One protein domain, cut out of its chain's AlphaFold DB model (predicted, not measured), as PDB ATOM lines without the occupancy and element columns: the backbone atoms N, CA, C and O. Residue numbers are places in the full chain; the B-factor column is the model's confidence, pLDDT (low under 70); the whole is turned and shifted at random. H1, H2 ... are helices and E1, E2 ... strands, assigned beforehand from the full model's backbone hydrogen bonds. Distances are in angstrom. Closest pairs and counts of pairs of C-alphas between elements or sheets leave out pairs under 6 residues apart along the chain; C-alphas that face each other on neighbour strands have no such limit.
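AT A GLANCE: This is residues 6 to 88 of the 97 residues of the protein "PCNA_C domain-containing protein" of Cimex lectularius (UniProt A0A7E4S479). A long two-stranded hairpin, E1 and E2, bends at its base into a short second hairpin, E3 and E4; from there one long link leads to the small helix H1, by one end of E7, and a second long link leads on to a three-stranded sheet, E5 to E7. The tip of the first hairpin, residues 11 to 16, sticks out, and the hairpins' four strands stay apart from the sheet's three. The 83 printed residues hold seven named strands and one named helix, in the order E1 E2 E3 E4 H1 E5 E6 E7; the class is mostly strand. The whole is only just compact, close to loose, with a radius of gyration of the C-alphas of 14.1 A, and spans 42 by 28 by 27 A.

HOW THE PARTS SIT: E1, residues 6 to 12, and E2, residues 15 to 22, form an antiparallel hairpin at 172 degrees, with N 8 and O 19 2.8 A apart. E2 runs on into E3, residues 24 to 26, at 56 degrees. E3 and E4, residues 29 to 31, form an antiparallel hairpin, with N 31 and O 24 2.9 A apart. H1, residues 45 to 48, only grazes the sheet; its closest C-alpha pair with E7, residues 81 to 87, is Tyr 47 and His 87, 6.8 A. H1 is too short for an O i to N i+4 pair; its one O i to N i+3 pair is within hydrogen-bond range. E5, residues 61 to 64, E6, residues 71 to 77, and E7 form a meander, each strand the antiparallel neighbour of the one before; N 62 and O 74 are 2.9 A apart, and so are N 73 and O 85.

IN THESE COORDINATES: E1 begins at C-alpha 6 (6.478, -3.675, 33.506) and is 20.2 A long; E2 is 23.8 A, E6 19.4 A and E7 20.0 A, ending at C-alpha 87 (-10.040, 0.694, 27.880).

THE WHOLE: The C-alphas farthest apart, Val 14 and Ile 80, are 43.7 A apart. The printed part has no cut. The links E4 to H1 and H1 to E5 are long. Residues 25 to 29 and 50 to 51 have pLDDT under 70.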
ATOM      1  N   ILE A   6       7.454  -3.743  34.586       90.75
ATOM      2  CA  ILE A   6       6.478  -3.675  33.506       90.75
ATOM      3  C   ILE A   6       7.235  -3.834  32.192       90.75
ATOM      4  O   ILE A   6       8.288  -3.225  31.990       90.75
ATOM      5  N   LYS A   7       6.702  -4.647  31.280       91.94
ATOM      6  CA  LYS A   7       7.215  -4.765  29.915       91.94
ATOM      7  C   LYS A   7       6.142  -4.321  28.927       91.94
ATOM      8  O   LYS A   7       5.179  -5.043  28.705       91.94
ATOM      9  N   PHE A   8       6.364  -3.192  28.265       91.19
ATOM     10  CA  PHE A   8       5.587  -2.800  27.092       91.19
ATOM     11  C   PHE A   8       6.200  -3.443  25.853       91.19
ATOM     12  O   PHE A   8       7.417  -3.397  25.661       91.19
ATOM     13  N   SER A   9       5.368  -4.068  25.027       91.88
ATOM     14  CA  SER A   9       5.791  -4.707  23.780       91.88
ATOM     15  C   SER A   9       4.847  -4.284  22.659       91.88
ATOM     16  O   SER A   9       3.640  -4.234  22.867       91.88
ATOM     17  N   ALA A  10       5.391  -3.992  21.482       90.88
ATOM     18  CA  ALA A  10       4.619  -3.709  20.276       90.88
ATOM     19  C   ALA A  10       5.242  -4.448  19.088       90.88
ATOM     20  O   ALA A  10       6.467  -4.522  18.975       90.88
ATOM     21  N   THR A  11       4.402  -4.997  18.215       89.44
ATOM     22  CA  THR A  11       4.810  -5.685  16.983       89.44
ATOM     23  C   THR A  11       4.021  -5.096  15.824       89.44
ATOM     24  O   THR A  11       2.811  -4.924  15.941       89.44
ATOM     25  N   GLY A  12       4.701  -4.778  14.729       89.00
ATOM     26  CA  GLY A  12       4.091  -4.364  13.470       89.00
ATOM     27  C   GLY A  12       4.962  -4.785  12.292       89.00
ATOM     28  O   GLY A  12       6.009  -5.405  12.481       89.00
ATOM     29  N   ASP A  13       4.552  -4.417  11.084       92.19
ATOM     30  CA  ASP A  13       5.144  -4.921   9.835       92.19
ATOM     31  C   ASP A  13       6.648  -4.635   9.709       92.19
ATOM     32  O   ASP A  13       7.410  -5.444   9.187       92.19
ATOM     33  N   VAL A  14       7.092  -3.487  10.231       93.06
ATOM     34  CA  VAL A  14       8.497  -3.051  10.172       93.06
ATOM     35  C   VAL A  14       9.351  -3.702  11.272       93.06
ATOM     36  O   VAL A  14      10.575  -3.737  11.160       93.06
ATOM     37  N   GLY A  15       8.745  -4.238  12.339       93.38
ATOM     38  CA  GLY A  15       9.491  -4.919  13.396       93.38
ATOM     39  C   GLY A  15       8.824  -4.944  14.771       93.38
ATOM     40  O   GLY A  15       7.617  -4.761  14.930       93.38
ATOM     41  N   LYS A  16       9.645  -5.199  15.796       94.44
ATOM     42  CA  LYS A  16       9.219  -5.355  17.196       94.44
ATOM     43  C   LYS A  16       9.924  -4.345  18.097       94.44
ATOM     44  O   LYS A  16      11.134  -4.168  18.001       94.44
ATOM     45  N   ALA A  17       9.183  -3.751  19.026       92.75
ATOM     46  CA  ALA A  17       9.690  -2.834  20.042       92.75
ATOM     47  C   ALA A  17       9.393  -3.376  21.443       92.75
ATOM     48  O   ALA A  17       8.331  -3.947  21.691       92.75
ATOM     49  N   ASN A  18      10.338  -3.202  22.369       92.56
ATOM     50  CA  ASN A  18      10.184  -3.622  23.759       92.56
ATOM     51  C   ASN A  18      10.757  -2.552  24.693       92.56
ATOM     52  O   ASN A  18      11.917  -2.174  24.551       92.56
ATOM     53  N   VAL A  19       9.973  -2.128  25.683       91.88
ATOM     54  CA  VAL A  19      10.401  -1.219  26.753       91.88
ATOM     55  C   VAL A  19      10.184  -1.918  28.086       91.88
ATOM     56  O   VAL A  19       9.091  -2.403  28.368       91.88
ATOM     57  N   LYS A  20      11.232  -1.992  28.906       91.12
ATOM     58  CA  LYS A  20      11.167  -2.561  30.255       91.12
ATOM     59  C   LYS A  20      11.323  -1.443  31.269       91.12
ATOM     60  O   LYS A  20      12.307  -0.710  31.222       91.12
ATOM     61  N   LEU A  21      10.381  -1.355  32.193       88.00
ATOM     62  CA  LEU A  21      10.457  -0.487  33.352       88.00
ATOM     63  C   LEU A  21      10.630  -1.351  34.597       88.00
ATOM     64  O   LEU A  21       9.932  -2.346  34.777       88.00
ATOM     65  N   ALA A  22      11.568  -0.967  35.450       86.19
ATOM     66  CA  ALA A  22      11.702  -1.498  36.798       86.19
ATOM     67  C   ALA A  22      11.347  -0.384  37.781       86.19
ATOM     68  O   ALA A  22      11.413   0.787  37.414       86.19
ATOM     69  N   GLN A  23      10.972  -0.738  39.006       82.00
ATOM     70  CA  GLN A  23      10.653   0.244  40.040       82.00
ATOM     71  C   GLN A  23      11.796   1.257  40.225       82.00
ATOM     72  O   GLN A  23      12.968   0.878  40.289       82.00
ATOM     73  N   LEU A  24      11.441   2.543  40.305       79.38
ATOM     74  CA  LEU A  24      12.382   3.652  40.469       79.38
ATOM     75  C   LEU A  24      11.909   4.554  41.604       79.38
ATOM     76  O   LEU A  24      10.779   5.037  41.593       79.38
ATOM     77  N   SER A  25      12.793   4.824  42.557       68.06
ATOM     78  CA  SER A  25      12.552   5.733  43.676       68.06
ATOM     79  C   SER A  25      13.621   6.826  43.681       68.06
ATOM     80  O   SER A  25      14.561   6.778  44.469       68.06
ATOM     81  N   ASN A  26      13.499   7.787  42.762       68.75
ATOM     82  CA  ASN A  26      14.255   9.042  42.802       68.75
ATOM     83  C   ASN A  26      13.354  10.166  43.328       68.75
ATOM     84  O   ASN A  26      12.145  10.132  43.104       68.75
ATOM     85  N   MET A  27      13.952  11.167  43.984       58.81
ATOM     86  CA  MET A  27      13.238  12.249  44.689       58.81
ATOM     87  C   MET A  27      12.238  13.030  43.812       58.81
ATOM     88  O   MET A  27      11.226  13.472  44.338       58.81
ATOM     89  N   ASP A  28      12.462  13.116  42.494       62.16
ATOM     90  CA  ASP A  28      11.623  13.919  41.581       62.16
ATOM     91  C   ASP A  28      10.743  13.102  40.618       62.16
ATOM     92  O   ASP A  28       9.798  13.627  40.029       62.16
ATOM     93  N   LYS A  29      11.052  11.816  40.402       65.69
ATOM     94  CA  LYS A  29      10.346  10.941  39.448       65.69
ATOM     95  C   LYS A  29      10.283   9.525  40.003       65.69
ATOM     96  O   LYS A  29      11.170   8.707  39.752       65.69
ATOM     97  N   ALA A  30       9.240   9.256  40.777       78.81
ATOM     98  CA  ALA A  30       8.968   7.925  41.293       78.81
ATOM     99  C   ALA A  30       8.128   7.126  40.284       78.81
ATOM    100  O   ALA A  30       7.075   7.585  39.846       78.81
ATOM    101  N   LEU A  31       8.587   5.921  39.943       86.44
ATOM    102  CA  LEU A  31       7.774   4.892  39.305       86.44
ATOM    103  C   LEU A  31       7.470   3.833  40.358       86.44
ATOM    104  O   LEU A  31       8.348   3.052  40.732       86.44
ATOM    105  N   ILE A  32       6.225   3.825  40.823       88.50
ATOM    106  CA  ILE A  32       5.719   2.878  41.813       88.50
ATOM    107  C   ILE A  32       5.004   1.760  41.060       88.50
ATOM    108  O   ILE A  32       4.167   2.027  40.198       88.50
ATOM    109  N   ILE A  33       5.369   0.516  41.357       89.62
ATOM    110  CA  ILE A  33       4.803  -0.676  40.732       89.62
ATOM    111  C   ILE A  33       4.306  -1.575  41.858       89.62
ATOM    112  O   ILE A  33       5.094  -2.024  42.683       89.62
ATOM    113  N   GLU A  34       3.006  -1.843  41.875       89.75
ATOM    114  CA  GLU A  34       2.370  -2.747  42.831       89.75
ATOM    115  C   GLU A  34       1.747  -3.901  42.042       89.75
ATOM    116  O   GLU A  34       0.837  -3.693  41.244       89.75
ATOM    117  N   ILE A  35       2.280  -5.113  42.217       89.31
ATOM    118  CA  ILE A  35       1.818  -6.316  41.511       89.31
ATOM    119  C   ILE A  35       1.305  -7.300  42.555       89.31
ATOM    120  O   ILE A  35       2.092  -7.804  43.356       89.31
ATOM    121  N   GLN A  36       0.001  -7.569  42.526       90.38
ATOM    122  CA  GLN A  36      -0.602  -8.669  43.281       90.38
ATOM    123  C   GLN A  36      -0.425  -9.982  42.517       90.38
ATOM    124  O   GLN A  36       0.160 -10.927  43.038       90.38
ATOM    125  N   GLU A  37      -0.835  -9.992  41.246       90.00
ATOM    126  CA  GLU A  37      -0.714 -11.134  40.343       90.00
ATOM    127  C   GLU A  37      -0.116 -10.694  38.996       90.00
ATOM    128  O   GLU A  37      -0.406  -9.588  38.525       90.00
ATOM    129  N   PRO A  38       0.753 -11.508  38.365       89.69
ATOM    130  CA  PRO A  38       1.265 -11.208  37.033       89.69
ATOM    131  C   PRO A  38       0.133 -11.205  36.004       89.69
ATOM    132  O   PRO A  38      -0.643 -12.150  35.933       89.69
ATOM    133  N   VAL A  39       0.092 -10.182  35.152       89.31
ATOM    134  CA  VAL A  39      -0.906 -10.069  34.085       89.31
ATOM    135  C   VAL A  39      -0.241  -9.663  32.771       89.31
ATOM    136  O   VAL A  39       0.726  -8.896  32.756       89.31
ATOM    137  N   ILE A  40      -0.754 -10.195  31.662       89.38
ATOM    138  CA  ILE A  40      -0.362  -9.834  30.299       89.38
ATOM    139  C   ILE A  40      -1.645  -9.506  29.544       89.38
ATOM    140  O   ILE A  40      -2.528 -10.349  29.457       89.38
ATOM    141  N   LEU A  41      -1.742  -8.287  29.013       88.19
ATOM    142  CA  LEU A  41      -2.890  -7.827  28.233       88.19
ATOM    143  C   LEU A  41      -2.419  -7.166  26.941       88.19
ATOM    144  O   LEU A  41      -1.389  -6.483  26.920       88.19
ATOM    145  N   THR A  42      -3.221  -7.318  25.890       87.69
ATOM    146  CA  THR A  42      -3.004  -6.696  24.583       87.69
ATOM    147  C   THR A  42      -4.071  -5.633  24.339       87.69
ATOM    148  O   THR A  42      -5.264  -5.859  24.534       87.69
ATOM    149  N   PHE A  43      -3.650  -4.449  23.890       83.75
ATOM    150  CA  PHE A  43      -4.544  -3.330  23.586       83.75
ATOM    151  C   PHE A  43      -4.288  -2.794  22.181       83.75
ATOM    152  O   PHE A  43      -3.172  -2.860  21.660       83.75
ATOM    153  N   ALA A  44      -5.314  -2.200  21.565       82.00
ATOM    154  CA  ALA A  44      -5.106  -1.402  20.364       82.00
ATOM    155  C   ALA A  44      -4.268  -0.160  20.706       82.00
ATOM    156  O   ALA A  44      -4.616   0.595  21.613       82.00
ATOM    157  N   CYS A  45      -3.201   0.090  19.942       77.44
ATOM    158  CA  CYS A  45      -2.329   1.252  20.153       77.44
ATOM    159  C   CYS A  45      -3.105   2.587  20.097       77.44
ATOM    160  O   CYS A  45      -2.806   3.521  20.837       77.44
ATOM    161  N   SER A  46      -4.174   2.655  19.294       77.12
ATOM    162  CA  SER A  46      -5.066   3.818  19.197       77.12
ATOM    163  C   SER A  46      -5.729   4.209  20.522       77.12
ATOM    164  O   SER A  46      -5.975   5.395  20.734       77.12
ATOM    165  N   TYR A  47      -5.979   3.252  21.423       75.56
ATOM    166  CA  TYR A  47      -6.552   3.526  22.742       75.56
ATOM    167  C   TYR A  47      -5.528   4.089  23.723       75.56
ATOM    168  O   TYR A  47      -5.895   4.868  24.590       75.56
ATOM    169  N   LEU A  48      -4.242   3.782  23.553       72.75
ATOM    170  CA  LEU A  48      -3.188   4.308  24.425       72.75
ATOM    171  C   LEU A  48      -2.815   5.762  24.084       72.75
ATOM    172  O   LEU A  48      -2.215   6.454  24.903       72.75
ATOM    173  N   ASN A  49      -3.232   6.270  22.921       72.75
ATOM    174  CA  ASN A  49      -3.027   7.669  22.536       72.75
ATOM    175  C   ASN A  49      -3.837   8.668  23.384       72.75
ATOM    176  O   ASN A  49      -3.564   9.863  23.318       72.75
ATOM    177  N   SER A  50      -4.843   8.241  24.159       67.25
ATOM    178  CA  SER A  50      -5.522   9.139  25.108       67.25
ATOM    179  C   SER A  50      -4.683   9.433  26.348       67.25
ATOM    180  O   SER A  50      -4.814  10.534  26.882       67.25
ATOM    181  N   LEU A  51      -3.774   8.528  26.740       68.38
ATOM    182  CA  LEU A  51      -2.884   8.710  27.898       68.38
ATOM    183  C   LEU A  51      -2.077  10.013  27.789       68.38
ATOM    184  O   LEU A  51      -1.815  10.691  28.778       68.38
ATOM    185  N   THR A  52      -1.701  10.391  26.565       70.75
ATOM    186  CA  THR A  52      -0.878  11.579  26.303       70.75
ATOM    187  C   THR A  52      -1.691  12.869  26.180       70.75
ATOM    188  O   THR A  52      -1.135  13.961  26.279       70.75
ATOM    189  N   LYS A  53      -3.017  12.786  25.998       75.69
ATOM    190  CA  LYS A  53      -3.881  13.975  25.855       75.69
ATOM    191  C   LYS A  53      -4.086  14.714  27.176       75.69
ATOM    192  O   LYS A  53      -4.331  15.915  27.167       75.69
ATOM    193  N   VAL A  54      -3.983  14.007  28.302       73.94
ATOM    194  CA  VAL A  54      -4.225  14.558  29.648       73.94
ATOM    195  C   VAL A  54      -2.930  15.034  30.317       73.94
ATOM    196  O   VAL A  54      -2.975  15.673  31.364       73.94
ATOM    197  N   THR A  55      -1.769  14.813  29.691       75.19
ATOM    198  CA  THR A  55      -0.447  15.149  30.251       75.19
ATOM    199  C   THR A  55      -0.273  16.643  30.561       75.19
ATOM    200  O   THR A  55       0.492  17.001  31.448       75.19
ATOM    201  N   LEU A  56      -1.010  17.539  29.890       77.12
ATOM    202  CA  LEU A  56      -1.002  18.975  30.220       77.12
ATOM    203  C   LEU A  56      -1.695  19.301  31.554       77.12
ATOM    204  O   LEU A  56      -1.410  20.333  32.152       77.12
ATOM    205  N   LEU A  57      -2.611  18.443  32.005       79.06
ATOM    206  CA  LEU A  57      -3.407  18.629  33.220       79.06
ATOM    207  C   LEU A  57      -2.875  17.806  34.399       79.06
ATOM    208  O   LEU A  57      -3.176  18.121  35.549       79.06
ATOM    209  N   SER A  58      -2.087  16.764  34.119       83.06
ATOM    210  CA  SER A  58      -1.481  15.900  35.125       83.06
ATOM    211  C   SER A  58      -0.083  15.460  34.718       83.06
ATOM    212  O   SER A  58       0.118  14.909  33.639       83.06
ATOM    213  N   GLN A  59       0.879  15.640  35.621       82.75
ATOM    214  CA  GLN A  59       2.260  15.184  35.427       82.75
ATOM    215  C   GLN A  59       2.442  13.689  35.736       82.75
ATOM    216  O   GLN A  59       3.530  13.145  35.550       82.75
ATOM    217  N   GLN A  60       1.403  13.031  36.254       83.94
ATOM    218  CA  GLN A  60       1.433  11.633  36.663       83.94
ATOM    219  C   GLN A  60       0.179  10.912  36.189       83.94
ATOM    220  O   GLN A  60      -0.934  11.416  36.330       83.94
ATOM    221  N   VAL A  61       0.379   9.691  35.704       87.06
ATOM    222  CA  VAL A  61      -0.689   8.775  35.315       87.06
ATOM    223  C   VAL A  61      -0.686   7.561  36.236       87.06
ATOM    224  O   VAL A  61       0.376   7.053  36.602       87.06
ATOM    225  N   GLN A  62      -1.871   7.090  36.620       90.06
ATOM    226  CA  GLN A  62      -2.052   5.841  37.353       90.06
ATOM    227  C   GLN A  62      -2.764   4.835  36.453       90.06
ATOM    228  O   GLN A  62      -3.878   5.090  36.000       90.06
ATOM    229  N   LEU A  63      -2.127   3.690  36.212       90.31
ATOM    230  CA  LEU A  63      -2.687   2.609  35.406       90.31
ATOM    231  C   LEU A  63      -3.119   1.466  36.324       90.31
ATOM    232  O   LEU A  63      -2.301   0.942  37.077       90.31
ATOM    233  N   TYR A  64      -4.385   1.068  36.235       91.62
ATOM    234  CA  TYR A  64      -4.905  -0.124  36.899       91.62
ATOM    235  C   TYR A  64      -5.144  -1.205  35.857       91.62
ATOM    236  O   TYR A  64      -5.913  -1.008  34.917       91.62
ATOM    237  N   ILE A  65      -4.464  -2.333  36.031       89.69
ATOM    238  CA  ILE A  65      -4.419  -3.423  35.060       89.69
ATOM    239  C   ILE A  65      -4.908  -4.691  35.753       89.69
ATOM    240  O   ILE A  65      -4.385  -5.059  36.800       89.69
ATOM    241  N   SER A  66      -5.909  -5.344  35.173       90.62
ATOM    242  CA  SER A  66      -6.479  -6.600  35.660       90.62
ATOM    243  C   SER A  66      -7.001  -7.400  34.468       90.62
ATOM    244  O   SER A  66      -7.363  -6.812  33.451       90.62
ATOM    245  N   ALA A  67      -7.000  -8.728  34.580       87.31
ATOM    246  CA  ALA A  67      -7.520  -9.609  33.537       87.31
ATOM    247  C   ALA A  67      -9.051  -9.538  33.410       87.31
ATOM    248  O   ALA A  67      -9.577  -9.682  32.311       87.31
ATOM    249  N   ASP A  68      -9.751  -9.259  34.513       86.50
ATOM    250  CA  ASP A  68     -11.212  -9.389  34.592       86.50
ATOM    251  C   ASP A  68     -11.958  -8.075  34.338       86.50
ATOM    252  O   ASP A  68     -13.178  -8.058  34.173       86.50
ATOM    253  N   VAL A  69     -11.242  -6.949  34.341       87.31
ATOM    254  CA  VAL A  69     -11.832  -5.619  34.165       87.31
ATOM    255  C   VAL A  69     -11.046  -4.791  33.146       87.31
ATOM    256  O   VAL A  69      -9.850  -5.008  32.961       87.31
ATOM    257  N   PRO A  70     -11.689  -3.806  32.486       88.06
ATOM    258  CA  PRO A  70     -11.000  -2.895  31.578       88.06
ATOM    259  C   PRO A  70      -9.796  -2.209  32.236       88.06
ATOM    260  O   PRO A  70      -9.848  -1.847  33.413       88.06
ATOM    261  N   LEU A  71      -8.750  -1.947  31.447       89.38
ATOM    262  CA  LEU A  71      -7.644  -1.080  31.854       89.38
ATOM    263  C   LEU A  71      -8.208   0.282  32.248       89.38
ATOM    264  O   LEU A  71      -8.909   0.917  31.457       89.38
ATOM    265  N   VAL A  72      -7.860   0.743  33.448       90.44
ATOM    266  CA  VAL A  72      -8.239   2.077  33.915       90.44
ATOM    267  C   VAL A  72      -7.021   2.978  33.883       90.44
ATOM    268  O   VAL A  72      -6.059   2.766  34.620       90.44
ATOM    269  N   ASP A  73      -7.092   4.006  33.052       88.88
ATOM    270  CA  ASP A  73      -6.203   5.157  33.109       88.88
ATOM    271  C   ASP A  73      -6.827   6.210  34.023       88.88
ATOM    272  O   ASP A  73      -7.940   6.669  33.772       88.88
ATOM    273  N   LYS A  74      -6.121   6.592  35.085       88.94
ATOM    274  CA  LYS A  74      -6.536   7.634  36.020       88.94
ATOM    275  C   LYS A  74      -5.493   8.745  36.075       88.94
ATOM    276  O   LYS A  74      -4.353   8.527  36.482       88.94
ATOM    277  N   ASN A  75      -5.943   9.967  35.806       88.75
ATOM    278  CA  ASN A  75      -5.143  11.185  35.909       88.75
ATOM    279  C   ASN A  75      -5.776  12.126  36.937       88.75
ATOM    280  O   ASN A  75      -6.989  12.342  36.917       88.75
ATOM    281  N   LYS A  76      -4.966  12.695  37.836       86.94
ATOM    282  CA  LYS A  76      -5.430  13.720  38.785       86.94
ATOM    283  C   LYS A  76      -5.337  15.103  38.150       86.94
ATOM    284  O   LYS A  76      -4.296  15.425  37.583       86.94
ATOM    285  N   ILE A  77      -6.380  15.916  38.269       84.62
ATOM    286  CA  ILE A  77      -6.396  17.300  37.789       84.62
ATOM    287  C   ILE A  77      -6.359  18.217  39.011       84.62
ATOM    288  O   ILE A  77      -7.370  18.426  39.685       84.62
ATOM    289  N   GLY A  78      -5.165  18.732  39.317       80.94
ATOM    290  CA  GLY A  78      -4.915  19.446  40.570       80.94
ATOM    291  C   GLY A  78      -5.253  18.589  41.795       80.94
ATOM    292  O   GLY A  78      -5.065  17.370  41.782       80.94
ATOM    293  N   ASP A  79      -5.782  19.232  42.837       77.50
ATOM    294  CA  ASP A  79      -6.102  18.578  44.115       77.50
ATOM    295  C   ASP A  79      -7.573  18.155  44.251       77.50
ATOM    296  O   ASP A  79      -7.925  17.449  45.196       77.50
ATOM    297  N   ILE A  80      -8.441  18.583  43.328       73.94
ATOM    298  CA  ILE A  80      -9.900  18.501  43.502       73.94
ATOM    299  C   ILE A  80     -10.589  17.492  42.587       73.94
ATOM    300  O   ILE A  80     -11.694  17.063  42.914       73.94
ATOM    301  N   ASP A  81      -9.971  17.102  41.469       85.12
ATOM    302  CA  ASP A  81     -10.652  16.289  40.462       85.12
ATOM    303  C   ASP A  81      -9.762  15.194  39.856       85.12
ATOM    304  O   ASP A  81      -8.534  15.182  39.989       85.12
ATOM    305  N   GLN A  82     -10.394  14.225  39.201       87.25
ATOM    306  CA  GLN A  82      -9.735  13.141  38.487       87.25
ATOM    307  C   GLN A  82     -10.527  12.767  37.234       87.25
ATOM    308  O   GLN A  82     -11.749  12.663  37.259       87.25
ATOM    309  N   VAL A  83      -9.814  12.441  36.160       87.06
ATOM    310  CA  VAL A  83     -10.415  11.857  34.958       87.06
ATOM    311  C   VAL A  83     -10.004  10.398  34.864       87.06
ATOM    312  O   VAL A  83      -8.842  10.057  35.109       87.06
ATOM    313  N   ARG A  84     -10.972   9.540  34.530       88.12
ATOM    314  CA  ARG A  84     -10.762   8.109  34.315       88.12
ATOM    315  C   ARG A  84     -11.192   7.708  32.915       88.12
ATOM    316  O   ARG A  84     -12.325   7.986  32.527       88.12
ATOM    317  N   TYR A  85     -10.315   7.017  32.202       86.62
ATOM    318  CA  TYR A  85     -10.634   6.350  30.946       86.62
ATOM    319  C   TYR A  85     -10.606   4.842  31.149       86.62
ATOM    320  O   TYR A  85      -9.725   4.311  31.824       86.62
ATOM    321  N   TYR A  86     -11.590   4.165  30.565       88.25
ATOM    322  CA  TYR A  86     -11.740   2.718  30.630       88.25
ATOM    323  C   TYR A  86     -11.481   2.152  29.239       88.25
ATOM    324  O   TYR A  86     -12.184   2.486  28.283       88.25
ATOM    325  N   HIS A  87     -10.460   1.312  29.127       86.00
ATOM    326  CA  HIS A  87     -10.040   0.694  27.880       86.00
ATOM    327  C   HIS A  87     -10.247  -0.810  27.982       86.00
ATOM    328  O   HIS A  87      -9.556  -1.495  28.737       86.00
ATOM    329  N   ALA A  88     -11.215  -1.330  27.231       84.50
ATOM    330  CA  ALA A  88     -11.385  -2.770  27.126       84.50
ATOM    331  C   ALA A  88     -10.119  -3.388  26.497       84.50
ATOM    332  O   ALA A  88      -9.581  -2.817  25.535       84.50
TER     333      ALA A  88